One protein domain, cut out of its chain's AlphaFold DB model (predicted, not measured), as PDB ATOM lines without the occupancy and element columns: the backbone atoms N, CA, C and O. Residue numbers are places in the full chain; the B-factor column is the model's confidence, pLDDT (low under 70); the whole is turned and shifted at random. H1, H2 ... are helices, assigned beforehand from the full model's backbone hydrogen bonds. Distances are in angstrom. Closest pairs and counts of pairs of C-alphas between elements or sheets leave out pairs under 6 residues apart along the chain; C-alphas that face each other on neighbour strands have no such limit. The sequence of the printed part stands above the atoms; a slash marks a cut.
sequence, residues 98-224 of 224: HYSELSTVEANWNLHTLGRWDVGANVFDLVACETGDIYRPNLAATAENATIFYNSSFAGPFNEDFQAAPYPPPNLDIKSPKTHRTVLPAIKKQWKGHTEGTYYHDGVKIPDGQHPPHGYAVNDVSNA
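What this domain is: This is residues 98 to 224 of the 224 residues of an uncharacterized protein of Hortaea werneckii (UniProt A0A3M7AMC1). This domain has little regular structure: it is a flat slab of winding loops, with H1 and H2 packed together towards one end and the small helices H3 and H4 set well apart from them. The 127 printed residues hold four named helices, H1 to H4 in chain order, with 27 residues, and no named strand; the class is all helix. The whole is compact, with a radius of gyration of the C-alphas of 15.8 A, and spans 47 by 43 by 18 A.

Where its parts are: Find C-alpha 99 at (-46.877, -11.308, 12.765); from there H1, residues 99 to 108, runs 14.2 A. H2 is residues 125 to 131, 9.6 A; H3 is residues 139 to 142, 4.8 A. H4, residues 185 to 190, runs 8.6 A to C-alpha 190 at (-67.584, -4.985, 8.203).

How they stand to each other: H1 and H2 touch, the closest C-alphas being those of Ala 107 and Thr 131, 6.4 A apart. They run the same way at a steep tilt of 40 degrees. H3 and H4 touch no helix. In H1 and H4 every O i to N i+4 pair is within hydrogen-bond range, in H2 2 of 3; H3 is too short for one.

The domain as a whole: The C-alphas of Glu 130 and Ser 222, the farthest apart, are 46.8 A apart. The printed part has no cut. H1 to H2 and H3 to H4 are long links. Look for pLDDT under 70 at residues 222 to 224.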
ATOM      1  N   HIS A  98     -42.664 -10.497  12.763       96.44
ATOM      2  CA  HIS A  98     -43.483  -9.713  13.706       96.44
ATOM      3  C   HIS A  98     -44.964 -10.130  13.764       96.44
ATOM      4  O   HIS A  98     -45.598 -10.026  14.810       96.44
ATOM      5  N   TYR A  99     -45.526 -10.724  12.703       97.81
ATOM      6  CA  TYR A  99     -46.877 -11.308  12.765       97.81
ATOM      7  C   TYR A  99     -46.960 -12.546  13.678       97.81
ATOM      8  O   TYR A  99     -48.051 -12.947  14.091       97.81
ATOM      9  N   SER A 100     -45.821 -13.152  14.027       98.50
ATOM     10  CA  SER A 100     -45.741 -14.260  14.989       98.50
ATOM     11  C   SER A 100     -46.126 -13.810  16.400       98.50
ATOM     12  O   SER A 100     -46.699 -14.591  17.153       98.50
ATOM     13  N   GLU A 101     -45.914 -12.536  16.740       97.94
ATOM     14  CA  GLU A 101     -46.358 -11.953  18.011       97.94
ATOM     15  C   GLU A 101     -47.887 -11.965  18.105       97.94
ATOM     16  O   GLU A 101     -48.463 -12.507  19.049       97.94
ATOM     17  N   LEU A 102     -48.550 -11.437  17.072       97.81
ATOM     18  CA  LEU A 102     -50.006 -11.366  17.004       97.81
ATOM     19  C   LEU A 102     -50.648 -12.756  16.916       97.81
ATOM     20  O   LEU A 102     -51.570 -13.051  17.669       97.81
ATOM     21  N   SER A 103     -50.141 -13.638  16.055       98.50
ATOM     22  CA  SER A 103     -50.682 -15.004  15.959       98.50
ATOM     23  C   SER A 103     -50.483 -15.805  17.249       98.50
ATOM     24  O   SER A 103     -51.334 -16.622  17.598       98.50
ATOM     25  N   THR A 104     -49.415 -15.543  18.013       98.62
ATOM     26  CA  THR A 104     -49.209 -16.158  19.334       98.62
ATOM     27  C   THR A 104     -50.227 -15.661  20.355       98.62
ATOM     28  O   THR A 104     -50.791 -16.467  21.095       98.62
ATOM     29  N   VAL A 105     -50.523 -14.360  20.364       98.00
ATOM     30  CA  VAL A 105     -51.610 -13.762  21.159       98.00
ATOM     31  C   VAL A 105     -52.953 -14.402  20.803       98.00
ATOM     32  O   VAL A 105     -53.685 -14.859  21.684       98.00
ATOM     33  N   GLU A 106     -53.257 -14.507  19.511       98.56
ATOM     34  CA  GLU A 106     -54.484 -15.139  19.031       98.56
ATOM     35  C   GLU A 106     -54.572 -16.610  19.448       98.56
ATOM     36  O   GLU A 106     -55.626 -17.063  19.896       98.56
ATOM     37  N   ALA A 107     -53.472 -17.356  19.353       98.50
ATOM     38  CA  ALA A 107     -53.417 -18.754  19.758       98.50
ATOM     39  C   ALA A 107     -53.610 -18.927  21.271       98.50
ATOM     40  O   ALA A 107     -54.450 -19.730  21.681       98.50
ATOM     41  N   ASN A 108     -52.900 -18.143  22.088       98.25
ATOM     42  CA  ASN A 108     -52.915 -18.234  23.549       98.25
ATOM     43  C   ASN A 108     -54.312 -17.990  24.146       98.25
ATOM     44  O   ASN A 108     -54.729 -18.692  25.066       98.25
ATOM     45  N   TRP A 109     -55.065 -17.032  23.599       97.81
ATOM     46  CA  TRP A 109     -56.427 -16.722  24.055       97.81
ATOM     47  C   TRP A 109     -57.532 -17.345  23.198       97.81
ATOM     48  O   TRP A 109     -58.708 -17.035  23.400       97.81
ATOM     49  N   ASN A 110     -57.180 -18.233  22.263       97.81
ATOM     50  CA  ASN A 110     -58.120 -18.858  21.331       97.81
ATOM     51  C   ASN A 110     -59.016 -17.823  20.614       97.81
ATOM     52  O   ASN A 110     -60.241 -17.961  20.536       97.81
ATOM     53  N   LEU A 111     -58.397 -16.749  20.128       98.38
ATOM     54  CA  LEU A 111     -59.065 -15.672  19.411       98.38
ATOM     55  C   LEU A 111     -59.254 -16.020  17.934       98.38
ATOM     56  O   LEU A 111     -58.684 -16.959  17.378       98.38
ATOM     57  N   HIS A 112     -60.085 -15.213  17.289       98.69
ATOM     58  CA  HIS A 112     -60.180 -15.182  15.840       98.69
ATOM     59  C   HIS A 112     -58.995 -14.444  15.216       98.69
ATOM     60  O   HIS A 112     -58.421 -13.563  15.846       98.69
ATOM     61  N   THR A 113     -58.720 -14.747  13.949       98.56
ATOM     62  CA  THR A 113     -57.711 -14.048  13.145       98.56
ATOM     63  C   THR A 113     -58.254 -12.726  12.588       98.56
ATOM     64  O   THR A 113     -59.474 -12.507  12.495       98.56
ATOM     65  N   LEU A 114     -57.359 -11.844  12.149       98.25
ATOM     66  CA  LEU A 114     -57.678 -10.619  11.412       98.25
ATOM     67  C   LEU A 114     -57.916 -10.860   9.914       98.25
ATOM     68  O   LEU A 114     -58.369  -9.955   9.207       98.25
ATOM     69  N   GLY A 115     -57.645 -12.073   9.424       98.19
ATOM     70  CA  GLY A 115     -57.768 -12.416   8.006       98.19
ATOM     71  C   GLY A 115     -56.662 -11.805   7.149       98.19
ATOM     72  O   GLY A 115     -56.876 -11.554   5.960       98.19
ATOM     73  N   ARG A 116     -55.508 -11.506   7.755       97.56
ATOM     74  CA  ARG A 116     -54.338 -10.906   7.111       97.56
ATOM     75  C   ARG A 116     -53.114 -11.811   7.324       97.56
ATOM     76  O   ARG A 116     -53.241 -13.034   7.322       97.56
ATOM     77  N   TRP A 117     -51.922 -11.226   7.446       97.00
ATOM     78  CA  TRP A 117     -50.663 -11.964   7.592       97.00
ATOM     79  C   TRP A 117     -50.491 -12.680   8.939       97.00
ATOM     80  O   TRP A 117     -49.667 -13.585   9.037       97.00
ATOM     81  N   ASP A 118     -51.312 -12.352   9.936       98.19
ATOM     82  CA  ASP A 118     -51.470 -13.101  11.188       98.19
ATOM     83  C   ASP A 118     -51.858 -14.567  10.941       98.19
ATOM     84  O   ASP A 118     -51.302 -15.475  11.551       98.19
ATOM     85  N   VAL A 119     -52.727 -14.821   9.957       98.06
ATOM     86  CA  VAL A 119     -53.267 -16.160   9.673       98.06
ATOM     87  C   VAL A 119     -52.173 -17.156   9.297       98.06
ATOM     88  O   VAL A 119     -52.276 -18.349   9.592       98.06
ATOM     89  N   GLY A 120     -51.156 -16.665   8.590       97.00
ATOM     90  CA  GLY A 120     -50.046 -17.458   8.093       97.00
ATOM     91  C   GLY A 120     -48.783 -17.388   8.941       97.00
ATOM     92  O   GLY A 120     -47.810 -18.064   8.611       97.00
ATOM     93  N   ALA A 121     -48.758 -16.604  10.014       98.31
ATOM     94  CA  ALA A 121     -47.586 -16.514  10.868       98.31
ATOM     95  C   ALA A 121     -47.404 -17.786  11.713       98.31
ATOM     96  O   ALA A 121     -48.357 -18.520  11.984       98.31
ATOM     97  N   ASN A 122     -46.158 -18.084  12.084       98.62
ATOM     98  CA  ASN A 122     -45.886 -19.158  13.034       98.62
ATOM     99  C   ASN A 122     -46.174 -18.659  14.452       98.62
ATOM    100  O   ASN A 122     -45.842 -17.529  14.794       98.62
ATOM    101  N   VAL A 123     -46.739 -19.525  15.285       98.75
ATOM    102  CA  VAL A 123     -46.922 -19.276  16.718       98.75
ATOM    103  C   VAL A 123     -45.646 -19.679  17.454       98.75
ATOM    104  O   VAL A 123     -45.040 -20.689  17.088       98.75
ATOM    105  N   PHE A 124     -45.232 -18.919  18.476       98.69
ATOM    106  CA  PHE A 124     -44.071 -19.271  19.299       98.69
ATOM    107  C   PHE A 124     -44.205 -20.688  19.844       98.69
ATOM    108  O   PHE A 124     -45.263 -21.065  20.345       98.69
ATOM    109  N   ASP A 125     -43.127 -21.465  19.761       98.06
ATOM    110  CA  ASP A 125     -43.178 -22.914  19.953       98.06
ATOM    111  C   ASP A 125     -43.811 -23.349  21.276       98.06
ATOM    112  O   ASP A 125     -44.616 -24.274  21.300       98.06
ATOM    113  N   LEU A 126     -43.500 -22.631  22.361       97.06
ATOM    114  CA  LEU A 126     -44.037 -22.908  23.696       97.06
ATOM    115  C   LEU A 126     -45.562 -22.736  23.791       97.06
ATOM    116  O   LEU A 126     -46.185 -23.301  24.680       97.06
ATOM    117  N   VAL A 127     -46.161 -21.940  22.901       98.25
ATOM    118  CA  VAL A 127     -47.618 -21.799  22.775       98.25
ATOM    119  C   VAL A 127     -48.135 -22.794  21.741       98.25
ATOM    120  O   VAL A 127     -49.121 -23.480  21.994       98.25
ATOM    121  N   ALA A 128     -47.437 -22.936  20.610       98.25
ATOM    122  CA  ALA A 128     -47.821 -23.827  19.520       98.25
ATOM    123  C   ALA A 128     -47.950 -25.291  19.969       98.25
ATOM    124  O   ALA A 128     -48.866 -25.987  19.521       98.25
ATOM    125  N   CYS A 129     -47.076 -25.756  20.871       96.44
ATOM    126  CA  CYS A 129     -47.128 -27.117  21.405       96.44
ATOM    127  C   CYS A 129     -48.399 -27.396  22.223       96.44
ATOM    128  O   CYS A 129     -48.883 -28.527  22.214       96.44
ATOM    129  N   GLU A 130     -48.972 -26.370  22.855       97.25
ATOM    130  CA  GLU A 130     -50.213 -26.457  23.630       97.25
ATOM    131  C   GLU A 130     -51.459 -26.248  22.754       97.25
ATOM    132  O   GLU A 130     -52.497 -26.877  22.963       97.25
ATOM    133  N   THR A 131     -51.373 -25.380  21.742       97.81
ATOM    134  CA  THR A 131     -52.516 -24.990  20.896       97.81
ATOM    135  C   THR A 131     -52.669 -25.840  19.635       97.81
ATOM    136  O   THR A 131     -53.696 -25.763  18.954       97.81
ATOM    137  N   GLY A 132     -51.672 -26.667  19.312       97.50
ATOM    138  CA  GLY A 132     -51.665 -27.536  18.137       97.50
ATOM    139  C   GLY A 132     -51.349 -26.817  16.823       97.50
ATOM    140  O   GLY A 132     -51.624 -27.370  15.752       97.50
ATOM    141  N   ASP A 133     -50.794 -25.603  16.887       98.19
ATOM    142  CA  ASP A 133     -50.263 -24.909  15.713       98.19
ATOM    143  C   ASP A 133     -49.040 -25.641  15.158       98.19
ATOM    144  O   ASP A 133     -48.292 -26.304  15.876       98.19
ATOM    145  N   ILE A 134     -48.847 -25.544  13.844       97.19
ATOM    146  CA  ILE A 134     -47.739 -26.213  13.161       97.19
ATOM    147  C   ILE A 134     -46.654 -25.218  12.790       97.19
ATOM    148  O   ILE A 134     -46.925 -24.170  12.205       97.19
ATOM    149  N   TYR A 135     -45.408 -25.604  13.048       98.12
ATOM    150  CA  TYR A 135     -44.261 -24.890  12.516       98.12
ATOM    151  C   TYR A 135     -44.150 -25.086  11.000       98.12
ATOM    152  O   TYR A 135     -44.242 -26.208  10.493       98.12
ATOM    153  N   ARG A 136     -43.914 -23.991  10.273       97.56
ATOM    154  CA  ARG A 136     -43.672 -24.003   8.827       97.56
ATOM    155  C   ARG A 136     -42.432 -23.168   8.488       97.56
ATOM    156  O   ARG A 136     -42.394 -21.983   8.822       97.56
ATOM    157  N   PRO A 137     -41.413 -23.749   7.833       96.94
ATOM    158  CA  PRO A 137     -40.168 -23.047   7.546       96.94
ATOM    159  C   PRO A 137     -40.327 -22.040   6.400       96.94
ATOM    160  O   PRO A 137     -41.112 -22.255   5.476       96.94
ATOM    161  N   ASN A 138     -39.508 -20.988   6.413       95.62
ATOM    162  CA  ASN A 138     -39.366 -20.049   5.299       95.62
ATOM    163  C   ASN A 138     -37.902 -19.950   4.851       95.62
ATOM    164  O   ASN A 138     -37.201 -18.985   5.148       95.62
ATOM    165  N   LEU A 139     -37.449 -20.957   4.100       93.81
ATOM    166  CA  LEU A 139     -36.065 -21.023   3.614       93.81
ATOM    167  C   LEU A 139     -35.695 -19.859   2.686       93.81
ATOM    168  O   LEU A 139     -34.520 -19.533   2.577       93.81
ATOM    169  N   ALA A 140     -36.677 -19.202   2.058       92.44
ATOM    170  CA  ALA A 140     -36.412 -18.012   1.255       92.44
ATOM    171  C   ALA A 140     -35.820 -16.866   2.090       92.44
ATOM    172  O   ALA A 140     -35.076 -16.067   1.536       92.44
ATOM    173  N   ALA A 141     -36.111 -16.815   3.393       91.69
ATOM    174  CA  ALA A 141     -35.582 -15.811   4.312       91.69
ATOM    175  C   ALA A 141     -34.466 -16.341   5.229       91.69
ATOM    176  O   ALA A 141     -33.655 -15.564   5.718       91.69
ATOM    177  N   THR A 142     -34.421 -17.651   5.501       92.62
ATOM    178  CA  THR A 142     -33.513 -18.213   6.522       92.62
ATOM    179  C   THR A 142     -32.338 -19.027   5.985       92.62
ATOM    180  O   THR A 142     -31.442 -19.352   6.764       92.62
ATOM    181  N   ALA A 143     -32.321 -19.390   4.698       90.81
ATOM    182  CA  ALA A 143     -31.207 -20.134   4.112       90.81
ATOM    183  C   ALA A 143     -29.946 -19.263   3.951       90.81
ATOM    184  O   ALA A 143     -30.031 -18.038   3.886       90.81
ATOM    185  N   GLU A 144     -28.773 -19.895   3.818       87.56
ATOM    186  CA  GLU A 144     -27.505 -19.191   3.541       87.56
ATOM    187  C   GLU A 144     -27.574 -18.347   2.258       87.56
ATOM    188  O   GLU A 144     -26.997 -17.268   2.180       87.56
ATOM    189  N   ASN A 145     -28.323 -18.825   1.262       89.25
ATOM    190  CA  ASN A 145     -28.634 -18.134   0.016       89.25
ATOM    191  C   ASN A 145     -30.062 -17.560   0.033       89.25
ATOM    192  O   ASN A 145     -30.848 -17.813  -0.885       89.25
ATOM    193  N   ALA A 146     -30.408 -16.826   1.096       89.06
ATOM    194  CA  ALA A 146     -31.698 -16.155   1.215       89.06
ATOM    195  C   ALA A 146     -32.008 -15.310  -0.037       89.06
ATOM    196  O   ALA A 146     -31.144 -14.648  -0.608       89.06
ATOM    197  N   THR A 147     -33.265 -15.373  -0.466       89.19
ATOM    198  CA  THR A 147     -33.813 -14.648  -1.626       89.19
ATOM    199  C   THR A 147     -34.800 -13.563  -1.213       89.19
ATOM    200  O   THR A 147     -35.242 -12.793  -2.054       89.19
ATOM    201  N   ILE A 148     -35.149 -13.510   0.072       89.62
ATOM    202  CA  ILE A 148     -35.990 -12.491   0.690       89.62
ATOM    203  C   ILE A 148     -35.270 -11.971   1.919       89.62
ATOM    204  O   ILE A 148     -34.755 -12.761   2.712       89.62
ATOM    205  N   PHE A 149     -35.276 -10.651   2.075       89.12
ATOM    206  CA  PHE A 149     -34.541  -9.982   3.138       89.12
ATOM    207  C   PHE A 149     -35.445  -9.247   4.128       89.12
ATOM    208  O   PHE A 149     -35.028  -9.088   5.266       89.12
ATOM    209  N   TYR A 150     -36.665  -8.833   3.764       91.31
ATOM    210  CA  TYR A 150     -37.553  -8.055   4.654       91.31
ATOM    211  C   TYR A 150     -36.922  -6.764   5.211       91.31
ATOM    212  O   TYR A 150     -37.240  -6.323   6.314       91.31
ATOM    213  N   ASN A 151     -36.014  -6.172   4.443       88.25
ATOM    214  CA  ASN A 151     -35.335  -4.907   4.729       88.25
ATOM    215  C   ASN A 151     -36.029  -3.703   4.066       88.25
ATOM    216  O   ASN A 151     -35.598  -2.569   4.233       88.25
ATOM    217  N   SER A 152     -37.078  -3.937   3.276       88.56
ATOM    218  CA  SER A 152     -37.865  -2.887   2.641       88.56
ATOM    219  C   SER A 152     -39.341  -3.258   2.623       88.56
ATOM    220  O   SER A 152     -39.722  -4.420   2.447       88.56
ATOM    221  N   SER A 153     -40.189  -2.249   2.800       89.06
ATOM    222  CA  SER A 153     -41.638  -2.392   2.668       89.06
ATOM    223  C   SER A 153     -42.075  -2.122   1.229       89.06
ATOM    224  O   SER A 153     -41.490  -1.286   0.535       89.06
ATOM    225  N   PHE A 154     -43.123  -2.811   0.777       91.88
ATOM    226  CA  PHE A 154     -43.844  -2.425  -0.437       91.88
ATOM    227  C   PHE A 154     -44.750  -1.216  -0.156       91.88
ATOM    228  O   PHE A 154     -45.016  -0.875   0.997       91.88
ATOM    229  N   ALA A 155     -45.229  -0.576  -1.223       92.19
ATOM    230  CA  ALA A 155     -46.077   0.608  -1.151       92.19
ATOM    231  C   ALA A 155     -47.294   0.437  -0.225       92.19
ATOM    232  O   ALA A 155     -48.046  -0.535  -0.322       92.19
ATOM    233  N   GLY A 156     -47.503   1.428   0.643       92.25
ATOM    234  CA  GLY A 156     -48.670   1.547   1.512       92.25
ATOM    235  C   GLY A 156     -49.484   2.812   1.219       92.25
ATOM    236  O   GLY A 156     -49.113   3.609   0.356       92.25
ATOM    237  N   PRO A 157     -50.582   3.046   1.955       92.25
ATOM    238  CA  PRO A 157     -51.486   4.165   1.676       92.25
ATOM    239  C   PRO A 157     -50.901   5.532   2.028       92.25
ATOM    240  O   PRO A 157     -51.452   6.547   1.617       92.25
ATOM    241  N   PHE A 158     -49.797   5.548   2.776       91.62
ATOM    242  CA  PHE A 158     -49.049   6.747   3.146       91.62
ATOM    243  C   PHE A 158     -47.733   6.891   2.370       91.62
ATOM    244  O   PHE A 158     -46.935   7.757   2.706       91.62
ATOM    245  N   ASN A 159     -47.468   6.034   1.376       91.19
ATOM    246  CA  ASN A 159     -46.304   6.220   0.517       91.19
ATOM    247  C   ASN A 159     -46.606   7.306  -0.524       91.19
ATOM    248  O   ASN A 159     -47.571   7.188  -1.281       91.19
ATOM    249  N   GLU A 160     -45.776   8.347  -0.544       89.75
ATOM    250  CA  GLU A 160     -45.883   9.467  -1.488       89.75
ATOM    251  C   GLU A 160     -44.806   9.417  -2.585       89.75
ATOM    252  O   GLU A 160     -44.941  10.106  -3.596       89.75
ATOM    253  N   ASP A 161     -43.777   8.582  -2.418       86.69
ATOM    254  CA  ASP A 161     -42.564   8.628  -3.239       86.69
ATOM    255  C   ASP A 161     -42.696   7.866  -4.561       86.69
ATOM    256  O   ASP A 161     -42.417   8.415  -5.628       86.69
ATOM    257  N   PHE A 162     -43.138   6.602  -4.518       90.94
ATOM    258  CA  PHE A 162     -43.084   5.719  -5.691       90.94
ATOM    259  C   PHE A 162     -44.425   5.104  -6.073       90.94
ATOM    260  O   PHE A 162     -44.696   4.901  -7.260       90.94
ATOM    261  N   GLN A 163     -45.290   4.818  -5.099       93.06
ATOM    262  CA  GLN A 163     -46.657   4.385  -5.360       93.06
ATOM    263  C   GLN A 163     -47.513   4.510  -4.097       93.06
ATOM    264  O   GLN A 163     -47.227   3.882  -3.085       93.06
ATOM    265  N   ALA A 164     -48.649   5.198  -4.190       92.38
ATOM    266  CA  ALA A 164     -49.699   5.078  -3.182       92.38
ATOM    267  C   ALA A 164     -50.522   3.804  -3.435       92.38
ATOM    268  O   ALA A 164     -51.023   3.593  -4.545       92.38
ATOM    269  N   ALA A 165     -50.706   2.969  -2.412       91.75
ATOM    270  CA  ALA A 165     -51.505   1.749  -2.521       91.75
ATOM    271  C   ALA A 165     -52.440   1.564  -1.313       91.75
ATOM    272  O   ALA A 165     -52.016   1.762  -0.177       91.75
ATOM    273  N   PRO A 166     -53.720   1.195  -1.507       89.38
ATOM    274  CA  PRO A 166     -54.666   1.081  -0.402       89.38
ATOM    275  C   PRO A 166     -54.360  -0.131   0.484       89.38
ATOM    276  O   PRO A 166     -53.780  -1.120   0.037       89.38
ATOM    277  N   TYR A 167     -54.852  -0.118   1.727       87.88
ATOM    278  CA  TYR A 167     -54.945  -1.358   2.498       87.88
ATOM    279  C   TYR A 167     -55.906  -2.318   1.785       87.88
ATOM    280  O   TYR A 167     -57.087  -1.983   1.649       87.88
ATOM    281  N   PRO A 168     -55.468  -3.514   1.355       92.31
ATOM    282  CA  PRO A 168     -56.393  -4.465   0.755       92.31
ATOM    283  C   PRO A 168     -57.407  -4.964   1.799       92.31
ATOM    284  O   PRO A 168     -57.120  -4.963   3.012       92.31
ATOM    285  N   PRO A 169     -58.576  -5.442   1.345       95.88
ATOM    286  CA  PRO A 169     -59.511  -6.138   2.212       95.88
ATOM    287  C   PRO A 169     -58.863  -7.388   2.837       95.88
ATOM    288  O   PRO A 169     -58.020  -8.038   2.203       95.88
ATOM    289  N   PRO A 170     -59.239  -7.750   4.077       97.62
ATOM    290  CA  PRO A 170     -58.847  -9.024   4.662       97.62
ATOM    291  C   PRO A 170     -59.446 -10.181   3.855       97.62
ATOM    292  O   PRO A 170     -60.515 -10.057   3.258       97.62
ATOM    293  N   ASN A 171     -58.781 -11.329   3.862       97.62
ATOM    294  CA  ASN A 171     -59.320 -12.536   3.255       97.62
ATOM    295  C   ASN A 171     -60.381 -13.135   4.185       97.62
ATOM    296  O   ASN A 171     -60.048 -13.713   5.211       97.62
ATOM    297  N   LEU A 172     -61.667 -12.979   3.860       97.62
ATOM    298  CA  LEU A 172     -62.758 -13.287   4.796       97.62
ATOM    299  C   LEU A 172     -62.964 -14.778   5.075       97.62
ATOM    300  O   LEU A 172     -63.573 -15.118   6.092       97.62
ATOM    301  N   ASP A 173     -62.477 -15.661   4.208       96.44
ATOM    302  CA  ASP A 173     -62.714 -17.108   4.299       96.44
ATOM    303  C   ASP A 173     -61.467 -17.911   4.660       96.44
ATOM    304  O   ASP A 173     -61.548 -19.123   4.879       96.44
ATOM    305  N   ILE A 174     -60.332 -17.227   4.795       98.06
ATOM    306  CA  ILE A 174     -59.086 -17.827   5.244       98.06
ATOM    307  C   ILE A 174     -59.225 -18.390   6.663       98.06
ATOM    308  O   ILE A 174     -59.961 -17.874   7.515       98.06
ATOM    309  N   LYS A 175     -58.498 -19.475   6.916       98.12
ATOM    310  CA  LYS A 175     -58.398 -20.100   8.230       98.12
ATOM    311  C   LYS A 175     -56.943 -20.366   8.553       98.12
ATOM    312  O   LYS A 175     -56.176 -20.666   7.638       98.12
ATOM    313  N   SER A 176     -56.590 -20.311   9.834       97.31
ATOM    314  CA  SER A 176     -55.244 -20.697  10.245       97.31
ATOM    315  C   SER A 176     -54.966 -22.154   9.835       97.31
ATOM    316  O   SER A 176     -55.845 -23.025   9.958       97.31
ATOM    317  N   PRO A 177     -53.763 -22.448   9.327       96.06
ATOM    318  CA  PRO A 177     -53.373 -23.807   8.993       96.06
ATOM    319  C   PRO A 177     -53.403 -24.688  10.240       96.06
ATOM    320  O   PRO A 177     -53.000 -24.262  11.319       96.06
ATOM    321  N   LYS A 178     -53.856 -25.935  10.079       96.62
ATOM    322  CA  LYS A 178     -54.041 -26.947  11.138       96.62
ATOM    323  C   LYS A 178     -55.097 -26.616  12.203       96.62
ATOM    324  O   LYS A 178     -55.940 -27.470  12.465       96.62
ATOM    325  N   THR A 179     -55.060 -25.438  12.817       97.19
ATOM    326  CA  THR A 179     -55.930 -25.059  13.946       97.19
ATOM    327  C   THR A 179     -57.284 -24.505  13.505       97.19
ATOM    328  O   THR A 179     -58.228 -24.483  14.289       97.19
ATOM    329  N   HIS A 180     -57.422 -24.130  12.230       97.62
ATOM    330  CA  HIS A 180     -58.677 -23.711  11.604       97.62
ATOM    331  C   HIS A 180     -59.371 -22.502  12.259       97.62
ATOM    332  O   HIS A 180     -60.581 -22.322  12.075       97.62
ATOM    333  N   ARG A 181     -58.625 -21.640  12.968       98.06
ATOM    334  CA  ARG A 181     -59.143 -20.371  13.496       98.06
ATOM    335  C   ARG A 181     -59.667 -19.535  12.345       98.06
ATOM    336  O   ARG A 181     -59.005 -19.378  11.320       98.06
ATOM    337  N   THR A 182     -60.885 -19.036  12.497       98.50
ATOM    338  CA  THR A 182     -61.554 -18.238  11.470       98.50
ATOM    339  C   THR A 182     -61.316 -16.756  11.699       98.50
ATOM    340  O   THR A 182     -61.156 -16.336  12.845       98.50
ATOM    341  N   VAL A 183     -61.455 -15.963  10.638       98.62
ATOM    342  CA  VAL A 183     -61.521 -14.499  10.742       98.62
ATOM    343  C   VAL A 183     -62.646 -14.061  11.677       98.62
ATOM    344  O   VAL A 183     -63.738 -14.646  11.656       98.62
ATOM    345  N   LEU A 184     -62.387 -13.013  12.463       98.69
ATOM    346  CA  LEU A 184     -63.329 -12.450  13.427       98.69
ATOM    347  C   LEU A 184     -64.671 -12.125  12.745       98.69
ATOM    348  O   LEU A 184     -64.690 -11.382  11.757       98.69
ATOM    349  N   PRO A 185     -65.823 -12.605  13.259       98.56
ATOM    350  CA  PRO A 185     -67.123 -12.353  12.630       98.56
ATOM    351  C   PRO A 185     -67.450 -10.868  12.425       98.56
ATOM    352  O   PRO A 185     -68.094 -10.511  11.438       98.56
ATOM    353  N   ALA A 186     -66.976  -9.988  13.313       98.56
ATOM    354  CA  ALA A 186     -67.125  -8.543  13.160       98.56
ATOM    355  C   ALA A 186     -66.371  -8.003  11.930       98.56
ATOM    356  O   ALA A 186     -66.922  -7.181  11.200       98.56
ATOM    357  N   ILE A 187     -65.170  -8.521  11.642       98.19
ATOM    358  CA  ILE A 187     -64.412  -8.192  10.425       98.19
ATOM    359  C   ILE A 187     -65.163  -8.703   9.195       98.19
ATOM    360  O   ILE A 187     -65.400  -7.931   8.268       98.19
ATOM    361  N   LYS A 188     -65.635  -9.959   9.212       97.88
ATOM    362  CA  LYS A 188     -66.452 -10.509   8.114       97.88
ATOM    363  C   LYS A 188     -67.689  -9.661   7.827       97.88
ATOM    364  O   LYS A 188     -68.041  -9.462   6.671       97.88
ATOM    365  N   LYS A 189     -68.350  -9.158   8.872       98.12
ATOM    366  CA  LYS A 189     -69.512  -8.272   8.744       98.12
ATOM    367  C   LYS A 189     -69.127  -6.914   8.154       98.12
ATOM    368  O   LYS A 189     -69.825  -6.451   7.259       98.12
ATOM    369  N   GLN A 190     -68.050  -6.303   8.645       97.56
ATOM    370  CA  GLN A 190     -67.584  -4.985   8.203       97.56
ATOM    371  C   GLN A 190     -67.192  -4.975   6.722       97.56
ATOM    372  O   GLN A 190     -67.483  -4.020   6.012       97.56
ATOM    373  N   TRP A 191     -66.557  -6.048   6.262       96.69
ATOM    374  CA  TRP A 191     -66.032  -6.174   4.903       96.69
ATOM    375  C   TRP A 191     -66.965  -6.951   3.965       96.69
ATOM    376  O   TRP A 191     -66.604  -7.270   2.834       96.69
ATOM    377  N   LYS A 192     -68.184  -7.272   4.408       95.81
ATOM    378  CA  LYS A 192     -69.137  -8.044   3.612       95.81
ATOM    379  C   LYS A 192     -69.459  -7.319   2.302       95.81
ATOM    380  O   LYS A 192     -70.000  -6.219   2.321       95.81
ATOM    381  N   GLY A 193     -69.226  -7.994   1.177       92.75
ATOM    382  CA  GLY A 193     -69.562  -7.476  -0.152       92.75
ATOM    383  C   GLY A 193     -68.513  -6.547  -0.762       92.75
ATOM    384  O   GLY A 193     -68.803  -5.962  -1.801       92.75
ATOM    385  N   HIS A 194     -67.319  -6.428  -0.162       92.06
ATOM    386  CA  HIS A 194     -66.170  -5.845  -0.858       92.06
ATOM    387  C   HIS A 194     -65.921  -6.608  -2.172       92.06
ATOM    388  O   HIS A 194     -66.168  -7.816  -2.259       92.06
ATOM    389  N   THR A 195     -65.430  -5.916  -3.195       89.75
ATOM    390  CA  THR A 195     -65.156  -6.511  -4.521       89.75
ATOM    391  C   THR A 195     -63.680  -6.466  -4.892       89.75
ATOM    392  O   THR A 195     -63.259  -7.090  -5.861       89.75
ATOM    393  N   GLU A 196     -62.889  -5.725  -4.120       90.94
ATOM    394  CA  GLU A 196     -61.451  -5.592  -4.265       90.94
ATOM    395  C   GLU A 196     -60.755  -6.929  -3.983       90.94
ATOM    396  O   GLU A 196     -61.191  -7.719  -3.140       90.94
ATOM    397  N   GLY A 197     -59.652  -7.177  -4.690       89.31
ATOM    398  CA  GLY A 197     -58.819  -8.350  -4.456       89.31
ATOM    399  C   GLY A 197     -58.082  -8.268  -3.118       89.31
ATOM    400  O   GLY A 197     -57.718  -7.189  -2.656       89.31
ATOM    401  N   THR A 198     -57.817  -9.427  -2.524       94.00
ATOM    402  CA  THR A 198     -56.927  -9.571  -1.371       94.00
ATOM    403  C   THR A 198     -55.682 -10.344  -1.785       94.00
ATOM    404  O   THR A 198     -55.768 -11.266  -2.596       94.00
ATOM    405  N   TYR A 199     -54.526  -9.979  -1.237       94.19
ATOM    406  CA  TYR A 199     -53.297 -10.760  -1.387       94.19
ATOM    407  C   TYR A 199     -53.004 -11.631  -0.158       94.19
ATOM    408  O   TYR A 199     -52.029 -12.378  -0.162       94.19
ATOM    409  N   TYR A 200     -53.818 -11.532   0.901       96.75
ATOM    410  CA  TYR A 200     -53.588 -12.277   2.133       96.75
ATOM    411  C   TYR A 200     -53.880 -13.762   1.937       96.75
ATOM    412  O   TYR A 200     -54.963 -14.161   1.493       96.75
ATOM    413  N   HIS A 201     -52.910 -14.577   2.322       96.25
ATOM    414  CA  HIS A 201     -52.965 -16.030   2.279       96.25
ATOM    415  C   HIS A 201     -52.387 -16.615   3.569       96.25
ATOM    416  O   HIS A 201     -51.807 -15.907   4.388       96.25
ATOM    417  N   ASP A 202     -52.511 -17.925   3.743       96.19
ATOM    418  CA  ASP A 202     -52.140 -18.617   4.980       96.19
ATOM    419  C   ASP A 202     -50.670 -19.060   4.998       96.19
ATOM    420  O   ASP A 202     -50.213 -19.613   5.992       96.19
ATOM    421  N   GLY A 203     -49.907 -18.841   3.926       96.25
ATOM    422  CA  GLY A 203     -48.467 -19.114   3.859       96.25
ATOM    423  C   GLY A 203     -47.589 -18.179   4.706       96.25
ATOM    424  O   GLY A 203     -47.910 -17.011   4.892       96.25
ATOM    425  N   VAL A 204     -46.436 -18.695   5.153       95.38
ATOM    426  CA  VAL A 204     -45.426 -17.967   5.961       95.38
ATOM    427  C   VAL A 204     -44.596 -16.946   5.176       95.38
ATOM    428  O   VAL A 204     -43.922 -16.104   5.768       95.38
ATOM    429  N   LYS A 205     -44.586 -17.046   3.843       93.88
ATOM    430  CA  LYS A 205     -43.857 -16.136   2.959       93.88
ATOM    431  C   LYS A 205     -44.731 -14.917   2.690       93.88
ATOM    432  O   LYS A 205     -45.730 -15.048   1.994       93.88
ATOM    433  N   ILE A 206     -44.349 -13.762   3.215       93.88
ATOM    434  CA  ILE A 206     -45.061 -12.500   2.989       93.88
ATOM    435  C   ILE A 206     -44.332 -11.666   1.921       93.88
ATOM    436  O   ILE A 206     -43.141 -11.892   1.694       93.88
ATOM    437  N   PRO A 207     -45.022 -10.743   1.234       93.19
ATOM    438  CA  PRO A 207     -44.384  -9.796   0.326       93.19
ATOM    439  C   PRO A 207     -43.477  -8.815   1.080       93.19
ATOM    440  O   PRO A 207     -43.756  -8.452   2.223       93.19
ATOM    441  N   ASP A 208     -42.431  -8.357   0.399       91.88
ATOM    442  CA  ASP A 208     -41.547  -7.264   0.811       91.88
ATOM    443  C   ASP A 208     -41.436  -6.230  -0.322       91.88
ATOM    444  O   ASP A 208     -42.120  -6.345  -1.342       91.88
ATOM    445  N   GLY A 209     -40.621  -5.190  -0.147       91.75
ATOM    446  CA  GLY A 209     -40.457  -4.150  -1.160       91.75
ATOM    447  C   GLY A 209     -39.884  -4.662  -2.486       91.75
ATOM    448  O   GLY A 209     -40.259  -4.157  -3.542       91.75
ATOM    449  N   GLN A 210     -39.042  -5.698  -2.462       91.38
ATOM    450  CA  GLN A 210     -38.438  -6.285  -3.668       91.38
ATOM    451  C   GLN A 210     -39.338  -7.332  -4.345       91.38
ATOM    452  O   GLN A 210     -39.225  -7.577  -5.547       91.38
ATOM    453  N   HIS A 211     -40.263  -7.923  -3.590       93.06
ATOM    454  CA  HIS A 211     -41.227  -8.927  -4.033       93.06
ATOM    455  C   HIS A 211     -42.650  -8.504  -3.645       93.06
ATOM    456  O   HIS A 211     -43.313  -9.192  -2.855       93.06
ATOM    457  N   PRO A 212     -43.138  -7.369  -4.171       93.94
ATOM    458  CA  PRO A 212     -44.402  -6.809  -3.740       93.94
ATOM    459  C   PRO A 212     -45.585  -7.626  -4.304       93.94
ATOM    460  O   PRO A 212     -45.420  -8.422  -5.239       93.94
ATOM    461  N   PRO A 213     -46.807  -7.453  -3.770       93.56
ATOM    462  CA  PRO A 213     -47.995  -8.088  -4.335       93.56
ATOM    463  C   PRO A 213     -48.216  -7.696  -5.804       93.56
ATOM    464  O   PRO A 213     -47.796  -6.635  -6.260       93.56
ATOM    465  N   HIS A 214     -48.949  -8.515  -6.561       90.62
ATOM    466  CA  HIS A 214     -49.273  -8.181  -7.950       90.62
ATOM    467  C   HIS A 214     -49.981  -6.816  -8.057       90.62
ATOM    468  O   HIS A 214     -50.990  -6.579  -7.392       90.62
ATOM    469  N   GLY A 215     -49.474  -5.940  -8.931       89.62
ATOM    470  CA  GLY A 215     -49.974  -4.572  -9.122       89.62
ATOM    471  C   GLY A 215     -49.285  -3.513  -8.254       89.62
ATOM    472  O   GLY A 215     -49.551  -2.324  -8.431       89.62
ATOM    473  N   TYR A 216     -48.388  -3.923  -7.358       92.94
ATOM    474  CA  TYR A 216     -47.574  -3.020  -6.554       92.94
ATOM    475  C   TYR A 216     -46.204  -2.822  -7.212       92.94
ATOM    476  O   TYR A 216     -45.648  -3.742  -7.816       92.94
ATOM    477  N   ALA A 217     -45.680  -1.605  -7.119       92.12
ATOM    478  CA  ALA A 217     -44.369  -1.237  -7.620       92.12
ATOM    479  C   ALA A 217     -43.272  -1.854  -6.746       92.12
ATOM    480  O   ALA A 217     -43.415  -1.968  -5.527       92.12
ATOM    481  N   VAL A 218     -42.177  -2.250  -7.395       91.94
ATOM    482  CA  VAL A 218     -40.972  -2.721  -6.712       91.94
ATOM    483  C   VAL A 218     -40.295  -1.520  -6.055       91.94
ATOM    484  O   VAL A 218     -40.030  -0.513  -6.713       91.94
ATOM    485  N   ASN A 219     -40.041  -1.639  -4.754       88.81
ATOM    486  CA  ASN A 219     -39.240  -0.701  -3.986       88.81
ATOM    487  C   ASN A 219     -37.764  -1.092  -4.130       88.81
ATOM    488  O   ASN A 219     -37.302  -2.084  -3.554       88.81
ATOM    489  N   ASP A 220     -37.047  -0.321  -4.935       82.00
ATOM    490  CA  ASP A 220     -35.619  -0.455  -5.168       82.00
ATOM    491  C   ASP A 220     -34.924   0.910  -5.048       82.00
ATOM    492  O   ASP A 220     -35.562   1.953  -4.907       82.00
ATOM    493  N   VAL A 221     -33.592   0.907  -5.131       70.69
ATOM    494  CA  VAL A 221     -32.759   2.115  -5.011       70.69
ATOM    495  C   VAL A 221     -33.054   3.200  -6.053       70.69
ATOM    496  O   VAL A 221     -32.509   4.293  -5.941       70.69
ATOM    497  N   SER A 222     -33.840   2.912  -7.096       67.50
ATOM    498  CA  SER A 222     -34.203   3.897  -8.120       67.50
ATOM    499  C   SER A 222     -35.448   4.713  -7.766       67.50
ATOM    500  O   SER A 222     -35.669   5.754  -8.383       67.50
ATOM    501  N   ASN A 223     -36.206   4.269  -6.758       66.50
ATOM    502  CA  ASN A 223     -37.492   4.835  -6.349       66.50
ATOM    503  C   ASN A 223     -37.534   5.236  -4.857       66.50
ATOM    504  O   ASN A 223     -38.618   5.512  -4.340       66.50
ATOM    505  N   ALA A 224     -36.380   5.221  -4.180       57.06
ATOM    506  CA  ALA A 224     -36.196   5.606  -2.778       57.06
ATOM    507  C   ALA A 224     -35.655   7.037  -2.636       57.06
ATOM    508  O   ALA A 224     -34.885   7.473  -3.525       57.06
TER     509      ALA A 224